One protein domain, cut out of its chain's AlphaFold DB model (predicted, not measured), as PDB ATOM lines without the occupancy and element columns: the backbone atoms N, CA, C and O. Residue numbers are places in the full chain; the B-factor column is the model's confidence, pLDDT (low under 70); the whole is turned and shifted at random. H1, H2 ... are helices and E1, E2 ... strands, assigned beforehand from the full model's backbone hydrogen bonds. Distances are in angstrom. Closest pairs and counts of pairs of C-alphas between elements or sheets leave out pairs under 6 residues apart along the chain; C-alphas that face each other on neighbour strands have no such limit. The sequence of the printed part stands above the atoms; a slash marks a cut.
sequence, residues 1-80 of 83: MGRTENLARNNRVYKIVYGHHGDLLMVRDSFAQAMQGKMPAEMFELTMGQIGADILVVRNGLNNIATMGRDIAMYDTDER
ATOM      1  N   MET A   1     -45.041 -49.042 -38.168       50.78
ATOM      2  CA  MET A   1     -46.069 -48.175 -38.789       50.78
ATOM      3  C   MET A   1     -46.792 -47.307 -37.735       50.78
ATOM      4  O   MET A   1     -47.995 -47.409 -37.618       50.78
ATOM      5  N   GLY A   2     -46.104 -46.476 -36.926       48.50
ATOM      6  CA  GLY A   2     -46.763 -45.806 -35.769       48.50
ATOM      7  C   GLY A   2     -46.522 -44.301 -35.571       48.50
ATOM      8  O   GLY A   2     -47.286 -43.646 -34.866       48.50
ATOM      9  N   ARG A   3     -45.480 -43.720 -36.182       49.50
ATOM     10  CA  ARG A   3     -45.139 -42.291 -36.016       49.50
ATOM     11  C   ARG A   3     -45.766 -41.392 -37.079       49.50
ATOM     12  O   ARG A   3     -46.253 -40.318 -36.755       49.50
ATOM     13  N   THR A   4     -45.786 -41.844 -38.328       50.38
ATOM     14  CA  THR A   4     -46.322 -41.095 -39.473       50.38
ATOM     15  C   THR A   4     -47.842 -40.946 -39.423       50.38
ATOM     16  O   THR A   4     -48.349 -39.865 -39.700       50.38
ATOM     17  N   GLU A   5     -48.576 -41.967 -38.970       52.50
ATOM     18  CA  GLU A   5     -50.036 -41.869 -38.810       52.50
ATOM     19  C   GLU A   5     -50.456 -40.932 -37.669       52.50
ATOM     20  O   GLU A   5     -51.429 -40.197 -37.804       52.50
ATOM     21  N   ASN A   6     -49.712 -40.904 -36.557       53.81
ATOM     22  CA  ASN A   6     -49.989 -39.985 -35.446       53.81
ATOM     23  C   ASN A   6     -49.669 -38.522 -35.784       53.81
ATOM     24  O   ASN A   6     -50.328 -37.615 -35.276       53.81
ATOM     25  N   LEU A   7     -48.677 -38.296 -36.652       55.28
ATOM     26  CA  LEU A   7     -48.375 -36.974 -37.201       55.28
ATOM     27  C   LEU A   7     -49.492 -36.476 -38.126       55.28
ATOM     28  O   LEU A   7     -49.776 -35.289 -38.117       55.28
ATOM     29  N   ALA A   8     -50.157 -37.350 -38.883       60.44
ATOM     30  CA  ALA A   8     -51.257 -36.939 -39.758       60.44
ATOM     31  C   ALA A   8     -52.563 -36.633 -38.997       60.44
ATOM     32  O   ALA A   8     -53.338 -35.792 -39.436       60.44
ATOM     33  N   ARG A   9     -52.819 -37.291 -37.855       68.62
ATOM     34  CA  ARG A   9     -54.092 -37.153 -37.114       68.62
ATOM     35  C   ARG A   9     -54.250 -35.859 -36.314       68.62
ATOM     36  O   ARG A   9     -55.378 -35.513 -35.995       68.62
ATOM     37  N   ASN A  10     -53.151 -35.197 -35.954       82.69
ATOM     38  CA  ASN A  10     -53.159 -34.024 -35.062       82.69
ATOM     39  C   ASN A  10     -52.615 -32.756 -35.729       82.69
ATOM     40  O   ASN A  10     -52.272 -31.788 -35.042       82.69
ATOM     41  N   ASN A  11     -52.438 -32.797 -37.048       82.25
ATOM     42  CA  ASN A  11     -51.874 -31.703 -37.810       82.25
ATOM     43  C   ASN A  11     -52.767 -31.384 -39.008       82.25
ATOM     44  O   ASN A  11     -53.219 -32.274 -39.726       82.25
ATOM     45  N   ARG A  12     -52.913 -30.091 -39.286       82.00
ATOM     46  CA  ARG A  12     -53.394 -29.579 -40.567       82.00
ATOM     47  C   ARG A  12     -52.229 -29.451 -41.526       82.00
ATOM     48  O   ARG A  12     -51.143 -29.007 -41.147       82.00
ATOM     49  N   VAL A  13     -52.472 -29.841 -42.768       80.56
ATOM     50  CA  VAL A  13     -51.481 -29.771 -43.837       80.56
ATOM     51  C   VAL A  13     -51.761 -28.534 -44.675       80.56
ATOM     52  O   VAL A  13     -52.832 -28.410 -45.264       80.56
ATOM     53  N   TYR A  14     -50.780 -27.645 -44.743       77.12
ATOM     54  CA  TYR A  14     -50.801 -26.466 -45.594       77.12
ATOM     55  C   TYR A  14     -49.778 -26.653 -46.706       77.12
ATOM     56  O   TYR A  14     -48.614 -26.964 -46.450       77.12
ATOM     57  N   LYS A  15     -50.213 -26.494 -47.958       75.38
ATOM     58  CA  LYS A  15     -49.298 -26.505 -49.097       75.38
ATOM     59  C   LYS A  15     -48.594 -25.160 -49.169       75.38
ATOM     60  O   LYS A  15     -49.252 -24.125 -49.213       75.38
ATOM     61  N   ILE A  16     -47.271 -25.189 -49.235       73.94
ATOM     62  CA  ILE A  16     -46.445 -23.994 -49.348       73.94
ATOM     63  C   ILE A  16     -45.687 -24.058 -50.657       73.94
ATOM     64  O   ILE A  16     -45.147 -25.101 -51.022       73.94
ATOM     65  N   VAL A  17     -45.686 -22.947 -51.385       63.22
ATOM     66  CA  VAL A  17     -45.026 -22.835 -52.683       63.22
ATOM     67  C   VAL A  17     -44.009 -21.710 -52.608       63.22
ATOM     68  O   VAL A  17     -44.363 -20.572 -52.310       63.22
ATOM     69  N   TYR A  18     -42.754 -22.035 -52.903       60.94
ATOM     70  CA  TYR A  18     -41.676 -21.070 -53.065       60.94
ATOM     71  C   TYR A  18     -40.922 -21.362 -54.368       60.94
ATOM     72  O   TYR A  18     -40.269 -22.399 -54.512       60.94
ATOM     73  N   GLY A  19     -41.037 -20.466 -55.353       66.19
ATOM     74  CA  GLY A  19     -40.502 -20.693 -56.700       66.19
ATOM     75  C   GLY A  19     -41.093 -21.955 -57.346       66.19
ATOM     76  O   GLY A  19     -42.311 -22.106 -57.418       66.19
ATOM     77  N   HIS A  20     -40.236 -22.880 -57.794       61.59
ATOM     78  CA  HIS A  20     -40.643 -24.187 -58.342       61.59
ATOM     79  C   HIS A  20     -40.741 -25.302 -57.285       61.59
ATOM     80  O   HIS A  20     -41.074 -26.438 -57.621       61.59
ATOM     81  N   HIS A  21     -40.454 -25.000 -56.015       63.38
ATOM     82  CA  HIS A  21     -40.458 -25.978 -54.933       63.38
ATOM     83  C   HIS A  21     -41.741 -25.848 -54.112       63.38
ATOM     84  O   HIS A  21     -42.001 -24.828 -53.474       63.38
ATOM     85  N   GLY A  22     -42.565 -26.894 -54.160       66.12
ATOM     86  CA  GLY A  22     -43.708 -27.059 -53.272       66.12
ATOM     87  C   GLY A  22     -43.350 -28.015 -52.141       66.12
ATOM     88  O   GLY A  22     -42.850 -29.106 -52.414       66.12
ATOM     89  N   ASP A  23     -43.628 -27.629 -50.902       72.00
ATOM     90  CA  ASP A  23     -43.534 -28.525 -49.748       72.00
ATOM     91  C   ASP A  23     -44.799 -28.421 -48.887       72.00
ATOM     92  O   ASP A  23     -45.644 -27.539 -49.070       72.00
ATOM     93  N   LEU A  24     -44.959 -29.363 -47.969       77.06
ATOM     94  CA  LEU A  24     -46.086 -29.434 -47.056       77.06
ATOM     95  C   LEU A  24     -45.643 -28.987 -45.667       77.06
ATOM     96  O   LEU A  24     -44.765 -29.590 -45.050       77.06
ATOM     97  N   LEU A  25     -46.298 -27.957 -45.139       80.06
ATOM     98  CA  LEU A  25     -46.165 -27.580 -43.742       80.06
ATOM     99  C   LEU A  25     -47.243 -28.275 -42.928       80.06
ATOM    100  O   LEU A  25     -48.440 -28.098 -43.153       80.06
ATOM    101  N   MET A  26     -46.801 -29.051 -41.947       83.00
ATOM    102  CA  MET A  26     -47.679 -29.634 -40.946       83.00
ATOM    103  C   MET A  26     -47.769 -28.691 -39.752       83.00
ATOM    104  O   MET A  26     -46.783 -28.460 -39.052       83.00
ATOM    105  N   VAL A  27     -48.962 -28.166 -39.509       83.25
ATOM    106  CA  VAL A  27     -49.259 -27.281 -38.383       83.25
ATOM    107  C   VAL A  27     -50.120 -28.039 -37.388       83.25
ATOM    108  O   VAL A  27     -51.137 -28.610 -37.767       83.25
ATOM    109  N   ARG A  28     -49.747 -28.030 -36.106       86.44
ATOM    110  CA  ARG A  28     -50.533 -28.690 -35.053       86.44
ATOM    111  C   ARG A  28     -51.946 -28.126 -34.984       86.44
ATOM    112  O   ARG A  28     -52.125 -26.907 -34.955       86.44
ATOM    113  N   ASP A  29     -52.931 -29.008 -34.857       85.38
ATOM    114  CA  ASP A  29     -54.339 -28.626 -34.743       85.38
ATOM    115  C   ASP A  29     -54.587 -27.663 -33.587       85.38
ATOM    116  O   ASP A  29     -55.309 -26.684 -33.751       85.38
ATOM    117  N   SER A  30     -53.939 -27.883 -32.441       87.19
ATOM    118  CA  SER A  30     -54.074 -27.006 -31.274       87.19
ATOM    119  C   SER A  30     -53.641 -25.568 -31.559       87.19
ATOM    120  O   SER A  30     -54.264 -24.627 -31.072       87.19
ATOM    121  N   PHE A  31     -52.610 -25.382 -32.386       85.94
ATOM    122  CA  PHE A  31     -52.170 -24.058 -32.810       85.94
ATOM    123  C   PHE A  31     -53.159 -23.441 -33.802       85.94
ATOM    124  O   PHE A  31     -53.585 -22.306 -33.610       85.94
ATOM    125  N   ALA A  32     -53.583 -24.198 -34.819       84.12
ATOM    126  CA  ALA A  32     -54.557 -23.715 -35.797       84.12
ATOM    127  C   ALA A  32     -55.893 -23.324 -35.136       84.12
ATOM    128  O   ALA A  32     -56.459 -22.283 -35.458       84.12
ATOM    129  N   GLN A  33     -56.372 -24.112 -34.169       86.38
ATOM    130  CA  GLN A  33     -57.573 -23.817 -33.382       86.38
ATOM    131  C   GLN A  33     -57.399 -22.579 -32.495       86.38
ATOM    132  O   GLN A  33     -58.292 -21.742 -32.445       86.38
ATOM    133  N   ALA A  34     -56.242 -22.403 -31.848       86.94
ATOM    134  CA  ALA A  34     -55.970 -21.219 -31.024       86.94
ATOM    135  C   ALA A  34     -55.946 -19.901 -31.824       86.94
ATOM    136  O   ALA A  34     -56.066 -18.820 -31.236       86.94
ATOM    137  N   MET A  35     -55.775 -19.995 -33.145       84.94
ATOM    138  CA  MET A  35     -55.777 -18.867 -34.078       84.94
ATOM    139  C   MET A  35     -57.143 -18.634 -34.737       84.94
ATOM    140  O   MET A  35     -57.376 -17.546 -35.273       84.94
ATOM    141  N   GLN A  36     -58.075 -19.592 -34.653       81.19
ATOM    142  CA  GLN A  36     -59.444 -19.405 -35.136       81.19
ATOM    143  C   GLN A  36     -60.120 -18.253 -34.379       81.19
ATOM    144  O   GLN A  36     -60.101 -18.193 -33.153       81.19
ATOM    145  N   GLY A  37     -60.685 -17.300 -35.125       80.44
ATOM    146  CA  GLY A  37     -61.325 -16.101 -34.571       80.44
ATOM    147  C   GLY A  37     -60.365 -14.970 -34.180       80.44
ATOM    148  O   GLY A  37     -60.824 -13.851 -33.974       80.44
ATOM    149  N   LYS A  38     -59.046 -15.214 -34.130       87.69
ATOM    150  CA  LYS A  38     -58.030 -14.156 -33.946       87.69
ATOM    151  C   LYS A  38     -57.586 -13.530 -35.262       87.69
ATOM    152  O   LYS A  38     -57.122 -12.395 -35.278       87.69
ATOM    153  N   MET A  39     -57.718 -14.274 -36.354       88.75
ATOM    154  CA  MET A  39     -57.483 -13.785 -37.703       88.75
ATOM    155  C   MET A  39     -58.368 -14.523 -38.714       88.75
ATOM    156  O   MET A  39     -58.775 -15.661 -38.453       88.75
ATOM    157  N   PRO A  40     -58.666 -13.897 -39.865       89.00
ATOM    158  CA  PRO A  40     -59.312 -14.570 -40.984       89.00
ATOM    159  C   PRO A  40     -58.508 -15.793 -41.436       89.00
ATOM    160  O   PRO A  40     -57.276 -15.760 -41.441       89.00
ATOM    161  N   ALA A  41     -59.204 -16.851 -41.856       81.69
ATOM    162  CA  ALA A  41     -58.576 -18.095 -42.304       81.69
ATOM    163  C   ALA A  41     -57.594 -17.864 -43.465       81.69
ATOM    164  O   ALA A  41     -56.478 -18.367 -43.429       81.69
ATOM    165  N   GLU A  42     -57.967 -17.018 -44.425       82.94
ATOM    166  CA  GLU A  42     -57.123 -16.638 -45.566       82.94
ATOM    167  C   GLU A  42     -55.817 -15.968 -45.116       82.94
ATOM    168  O   GLU A  42     -54.740 -16.265 -45.625       82.94
ATOM    169  N   MET A  43     -55.891 -15.089 -44.112       85.50
ATOM    170  CA  MET A  43     -54.715 -14.397 -43.589       85.50
ATOM    171  C   MET A  43     -53.806 -15.353 -42.802       85.50
ATOM    172  O   MET A  43     -52.580 -15.250 -42.876       85.50
ATOM    173  N   PHE A  44     -54.397 -16.312 -42.085       86.19
ATOM    174  CA  PHE A  44     -53.651 -17.380 -41.422       86.19
ATOM    175  C   PHE A  44     -52.914 -18.259 -42.437       86.19
ATOM    176  O   PHE A  44     -51.723 -18.515 -42.269       86.19
ATOM    177  N   GLU A  45     -53.588 -18.673 -43.509       82.19
ATOM    178  CA  GLU A  45     -52.999 -19.474 -44.586       82.19
ATOM    179  C   GLU A  45     -51.848 -18.748 -45.283       82.19
ATOM    180  O   GLU A  45     -50.773 -19.328 -45.438       82.19
ATOM    181  N   LEU A  46     -52.025 -17.464 -45.617       84.69
ATOM    182  CA  LEU A  46     -50.956 -16.626 -46.168       84.69
ATOM    183  C   LEU A  46     -49.758 -16.534 -45.217       84.69
ATOM    184  O   LEU A  46     -48.618 -16.720 -45.640       84.69
ATOM    185  N   THR A  47     -50.009 -16.309 -43.924       86.25
ATOM    186  CA  THR A  47     -48.950 -16.207 -42.907       86.25
ATOM    187  C   THR A  47     -48.178 -17.519 -42.773       86.25
ATOM    188  O   THR A  47     -46.948 -17.515 -42.756       86.25
ATOM    189  N   MET A  48     -48.879 -18.655 -42.707       85.06
ATOM    190  CA  MET A  48     -48.244 -19.976 -42.648       85.06
ATOM    191  C   MET A  48     -47.456 -20.273 -43.924       85.06
ATOM    192  O   MET A  48     -46.347 -20.804 -43.842       85.06
ATOM    193  N   GLY A  49     -47.990 -19.880 -45.083       80.88
ATOM    194  CA  GLY A  49     -47.301 -19.961 -46.366       80.88
ATOM    195  C   GLY A  49     -45.985 -19.185 -46.365       80.88
ATOM    196  O   GLY A  49     -44.951 -19.729 -46.743       80.88
ATOM    197  N   GLN A  50     -45.995 -17.947 -45.874       82.50
ATOM    198  CA  GLN A  50     -44.800 -17.108 -45.838       82.50
ATOM    199  C   GLN A  50     -43.743 -17.638 -44.862       82.50
ATOM    200  O   GLN A  50     -42.588 -17.803 -45.245       82.50
ATOM    201  N   ILE A  51     -44.149 -18.025 -43.647       83.56
ATOM    202  CA  ILE A  51     -43.243 -18.637 -42.662       83.56
ATOM    203  C   ILE A  51     -42.599 -19.905 -43.228       83.56
ATOM    204  O   ILE A  51     -41.394 -20.115 -43.081       83.56
ATOM    205  N   GLY A  52     -43.376 -20.775 -43.872       82.81
ATOM    206  CA  GLY A  52     -42.800 -21.992 -44.427       82.81
ATOM    207  C   GLY A  52     -41.919 -21.748 -45.650       82.81
ATOM    208  O   GLY A  52     -40.946 -22.478 -45.822       82.81
ATOM    209  N   ALA A  53     -42.183 -20.714 -46.453       79.75
ATOM    210  CA  ALA A  53     -41.284 -20.307 -47.530       79.75
ATOM    211  C   ALA A  53     -39.914 -19.872 -46.980       79.75
ATOM    212  O   ALA A  53     -38.884 -20.338 -47.471       79.75
ATOM    213  N   ASP A  54     -39.897 -19.080 -45.906       80.44
ATOM    214  CA  ASP A  54     -38.659 -18.657 -45.239       80.44
ATOM    215  C   ASP A  54     -37.883 -19.861 -44.675       80.44
ATOM    216  O   ASP A  54     -36.663 -19.969 -44.830       80.44
ATOM    217  N   ILE A  55     -38.592 -20.830 -44.083       80.19
ATOM    218  CA  ILE A  55     -37.989 -22.076 -43.583       80.19
ATOM    219  C   ILE A  55     -37.386 -22.906 -44.726       80.19
ATOM    220  O   ILE A  55     -36.305 -23.480 -44.560       80.19
ATOM    221  N   LEU A  56     -38.046 -22.980 -45.887       78.44
ATOM    222  CA  LEU A  56     -37.540 -23.728 -47.043       78.44
ATOM    223  C   LEU A  56     -36.212 -23.165 -47.555       78.44
ATOM    224  O   LEU A  56     -35.311 -23.940 -47.885       78.44
ATOM    225  N   VAL A  57     -36.051 -21.840 -47.560       77.56
ATOM    226  CA  VAL A  57     -34.783 -21.188 -47.920       77.56
ATOM    227  C   VAL A  57     -33.660 -21.628 -46.976       77.56
ATOM    228  O   VAL A  57     -32.598 -22.053 -47.436       77.56
ATOM    229  N   VAL A  58     -33.906 -21.610 -45.661       79.88
ATOM    230  CA  VAL A  58     -32.924 -22.051 -44.654       79.88
ATOM    231  C   VAL A  58     -32.579 -23.530 -44.826       79.88
ATOM    232  O   VAL A  58     -31.403 -23.894 -44.840       79.88
ATOM    233  N   ARG A  59     -33.585 -24.394 -45.008       76.62
ATOM    234  CA  ARG A  59     -33.377 -25.831 -45.237       76.62
ATOM    235  C   ARG A  59     -32.520 -26.092 -46.475       76.62
ATOM    236  O   ARG A  59     -31.636 -26.945 -46.423       76.62
ATOM    237  N   ASN A  60     -32.749 -25.367 -47.566       78.38
ATOM    238  CA  ASN A  60     -31.934 -25.489 -48.774       78.38
ATOM    239  C   ASN A  60     -30.480 -25.068 -48.516       78.38
ATOM    240  O   ASN A  60     -29.563 -25.779 -48.919       78.38
ATOM    241  N   GLY A  61     -30.264 -23.981 -47.769       78.00
ATOM    242  CA  GLY A  61     -28.927 -23.571 -47.333       78.00
ATOM    243  C   GLY A  61     -28.213 -24.652 -46.513       78.00
ATOM    244  O   GLY A  61     -27.068 -24.993 -46.804       78.00
ATOM    245  N   LEU A  62     -28.906 -25.254 -45.541       78.25
ATOM    246  CA  LEU A  62     -28.360 -26.337 -44.716       78.25
ATOM    247  C   LEU A  62     -28.034 -27.595 -45.532       78.25
ATOM    248  O   LEU A  62     -26.983 -28.198 -45.325       78.25
ATOM    249  N   ASN A  63     -28.893 -27.977 -46.480       78.81
ATOM    250  CA  ASN A  63     -28.637 -29.111 -47.372       78.81
ATOM    251  C   ASN A  63     -27.409 -28.882 -48.263       78.81
ATOM    252  O   ASN A  63     -26.627 -29.813 -48.471       78.81
ATOM    253  N   ASN A  64     -27.214 -27.657 -48.755       81.56
ATOM    254  CA  ASN A  64     -26.033 -27.301 -49.538       81.56
ATOM    255  C   ASN A  64     -24.764 -27.406 -48.686       81.56
ATOM    256  O   ASN A  64     -23.822 -28.082 -49.090       81.56
ATOM    257  N   ILE A  65     -24.766 -26.841 -47.473       79.62
ATOM    258  CA  ILE A  65     -23.634 -26.938 -46.537       79.62
ATOM    259  C   ILE A  65     -23.331 -28.401 -46.190       79.62
ATOM    260  O   ILE A  65     -22.177 -28.814 -46.213       79.62
ATOM    261  N   ALA A  66     -24.353 -29.210 -45.905       79.44
ATOM    262  CA  ALA A  66     -24.181 -30.629 -45.591       79.44
ATOM    263  C   ALA A  66     -23.671 -31.456 -46.785       79.44
ATOM    264  O   ALA A  66     -23.055 -32.505 -46.596       79.44
ATOM    265  N   THR A  67     -23.947 -31.025 -48.015       80.50
ATOM    266  CA  THR A  67     -23.395 -31.646 -49.227       80.50
ATOM    267  C   THR A  67     -21.931 -31.255 -49.392       80.50
ATOM    268  O   THR A  67     -21.087 -32.138 -49.436       80.50
ATOM    269  N   MET A  68     -21.611 -29.961 -49.296       79.44
ATOM    270  CA  MET A  68     -20.223 -29.481 -49.328       79.44
ATOM    271  C   MET A  68     -19.360 -30.111 -48.224       79.44
ATOM    272  O   MET A  68     -18.221 -30.489 -48.468       79.44
ATOM    273  N   GLY A  69     -19.899 -30.268 -47.012       75.38
ATOM    274  CA  GLY A  69     -19.198 -30.928 -45.911       75.38
ATOM    275  C   GLY A  69     -18.929 -32.413 -46.167       75.38
ATOM    276  O   GLY A  69     -17.879 -32.911 -45.767       75.38
ATOM    277  N   ARG A  70     -19.838 -33.117 -46.857       74.62
ATOM    278  CA  ARG A  70     -19.607 -34.503 -47.294       74.62
ATOM    279  C   ARG A  70     -18.523 -34.574 -48.360       74.62
ATOM    280  O   ARG A  70     -17.645 -35.419 -48.236       74.62
ATOM    281  N   ASP A  71     -18.548 -33.669 -49.332       68.31
ATOM    282  CA  ASP A  71     -17.550 -33.626 -50.402       68.31
ATOM    283  C   ASP A  71     -16.146 -33.350 -49.841       68.31
ATOM    284  O   ASP A  71     -15.201 -34.050 -50.188       68.31
ATOM    285  N   ILE A  72     -16.007 -32.407 -48.898       68.19
ATOM    286  CA  ILE A  72     -14.731 -32.128 -48.209       68.19
ATOM    287  C   ILE A  72     -14.255 -33.340 -47.398       68.19
ATOM    288  O   ILE A  72     -13.077 -33.685 -47.441       68.19
ATOM    289  N   ALA A  73     -15.154 -33.993 -46.656       66.31
ATOM    290  CA  ALA A  73     -14.797 -35.165 -45.860       66.31
ATOM    291  C   ALA A  73     -14.351 -36.348 -46.736       66.31
ATOM    292  O   ALA A  73     -13.422 -37.063 -46.364       66.31
ATOM    293  N   MET A  74     -14.990 -36.539 -47.895       64.75
ATOM    294  CA  MET A  74     -14.585 -37.538 -48.890       64.75
ATOM    295  C   MET A  74     -13.238 -37.188 -49.528       64.75
ATOM    296  O   MET A  74     -12.400 -38.065 -49.695       64.75
ATOM    297  N   TYR A  75     -12.987 -35.906 -49.795       59.31
ATOM    298  CA  TYR A  75     -11.711 -35.444 -50.335       59.31
ATOM    299  C   TYR A  75     -10.537 -35.691 -49.364       59.31
ATOM    300  O   TYR A  75      -9.505 -36.214 -49.772       59.31
ATOM    301  N   ASP A  76     -10.708 -35.422 -48.059       58.47
ATOM    302  CA  ASP A  76      -9.674 -35.709 -47.039       58.47
ATOM    303  C   ASP A  76      -9.426 -37.221 -46.860       58.47
ATOM    304  O   ASP A  76      -8.316 -37.634 -46.531       58.47
ATOM    305  N   THR A  77     -10.436 -38.070 -47.091       56.91
ATOM    306  CA  THR A  77     -10.275 -39.533 -47.001       56.91
ATOM    307  C   THR A  77      -9.621 -40.147 -48.238       56.91
ATOM    308  O   THR A  77      -8.840 -41.082 -48.072       56.91
ATOM    309  N   ASP A  78      -9.862 -39.617 -49.440       57.06
ATOM    310  CA  ASP A  78      -9.183 -40.066 -50.667       57.06
ATOM    311  C   ASP A  78      -7.720 -39.589 -50.745       57.06
ATOM    312  O   ASP A  78      -6.868 -40.341 -51.224       57.06
ATOM    313  N   GLU A  79      -7.395 -38.384 -50.252       55.75
ATOM    314  CA  GLU A  79      -6.005 -37.893 -50.221       55.75
ATOM    315  C   GLU A  79      -5.169 -38.545 -49.105       55.75
ATOM    316  O   GLU A  79      -4.001 -38.847 -49.332       55.75
ATOM    317  N   ARG A  80      -5.740 -38.832 -47.925       52.62
ATOM    318  CA  ARG A  80      -5.013 -39.511 -46.826       52.62
ATOM    319  C   ARG A  80      -5.065 -41.037 -46.869       52.62
ATOM    320  O   ARG A  80      -4.297 -41.687 -46.169       52.62
TER     321      ARG A  80
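What this domain is: This is residues 1 to 80 of the 83 residues of an uncharacterized protein of Candidatus Pacearchaeota archaeon CG_4_9_14_3_um_filter_35_19 (UniProt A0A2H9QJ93). One long helix, H3, makes the longest axis, and a hairpin of two strands, E1 and E2, packs across it near its residues 45 to 57. The short helix H2 leads from the hairpin back to the beginning of H3, while residues 58 to 80 of H3 stick out as a long arm and residues 1 to 6, of which 3 to 6 belong to the short helix H1, stick out to one side of the body. The printed part has 80 residues with three named helices and two named strands, in the order H1, E1, E2, H2, H3; the sheet is E1 - E2, antiparallel, and the class is mixed, helices and strands. The whole is extended, with a radius of gyration of the C-alphas of 18.2 A, and spans 62 by 33 by 20 A.

How they stand to each other: Begin with H1, residues 3 to 9, joined by a tight link to E1, residues 11 to 18. E1 and E2, residues 21 to 28, form a hairpin, antiparallel at 154 degrees. Look there for N 12 and O 27, 2.8 A apart, and N 18 and O 21, 2.9 A apart, both within hydrogen-bond range. H1 and E2 are near each other, with 7 pairs of C-alphas within 10 A. H2, residues 29 to 35, has its closest C-alphas to E1 at Asp 29 and Asn 11, 5.0 A apart. Beyond it runs H3, residues 41 to 80; its closest C-alphas to E1 are those of Gly 49 and Ile 16, 5.1 A apart, and to E2 those of Gly 52 and Leu 25, 6.6 A apart. H2 and H3 are close but not clearly touching, the closest C-alphas being those of Met 35 and Phe 44 at 7.8 A, and they run opposite ways at a steep tilt of 50 degrees. H1 is apart from both H2 and H3. In H1, H2 and H3 every O i to N i+4 pair is within hydrogen-bond range.

Where its parts are: Find C-alpha 3 at (-45.139, -42.291, -36.016); from there H1 runs 10.4 A to Arg 9. E1 goes 21.2 A from Asn 11 to Tyr 18, and E2 goes 22.5 A from His 21 to Arg 28. H2 covers 9.9 A from Asp 29 to Met 35. Find C-alpha 41 at (-58.576, -18.095, -42.304); from there H3 runs 57.9 A to C-alpha 80 at (-5.013, -39.511, -46.826).

The domain as a whole: The two C-alphas farthest apart, those of Gly 37 and Arg 80, are 62.2 A apart. Without the stretches that stand free, the body spans 32 by 24 by 13 A. The printed part has no cut, and its four links between named elements are tight. The mean pLDDT of the printed part is 74.5; look for values under 70 at residues 1 to 9, 17 to 22 and 71 to 80 of this model.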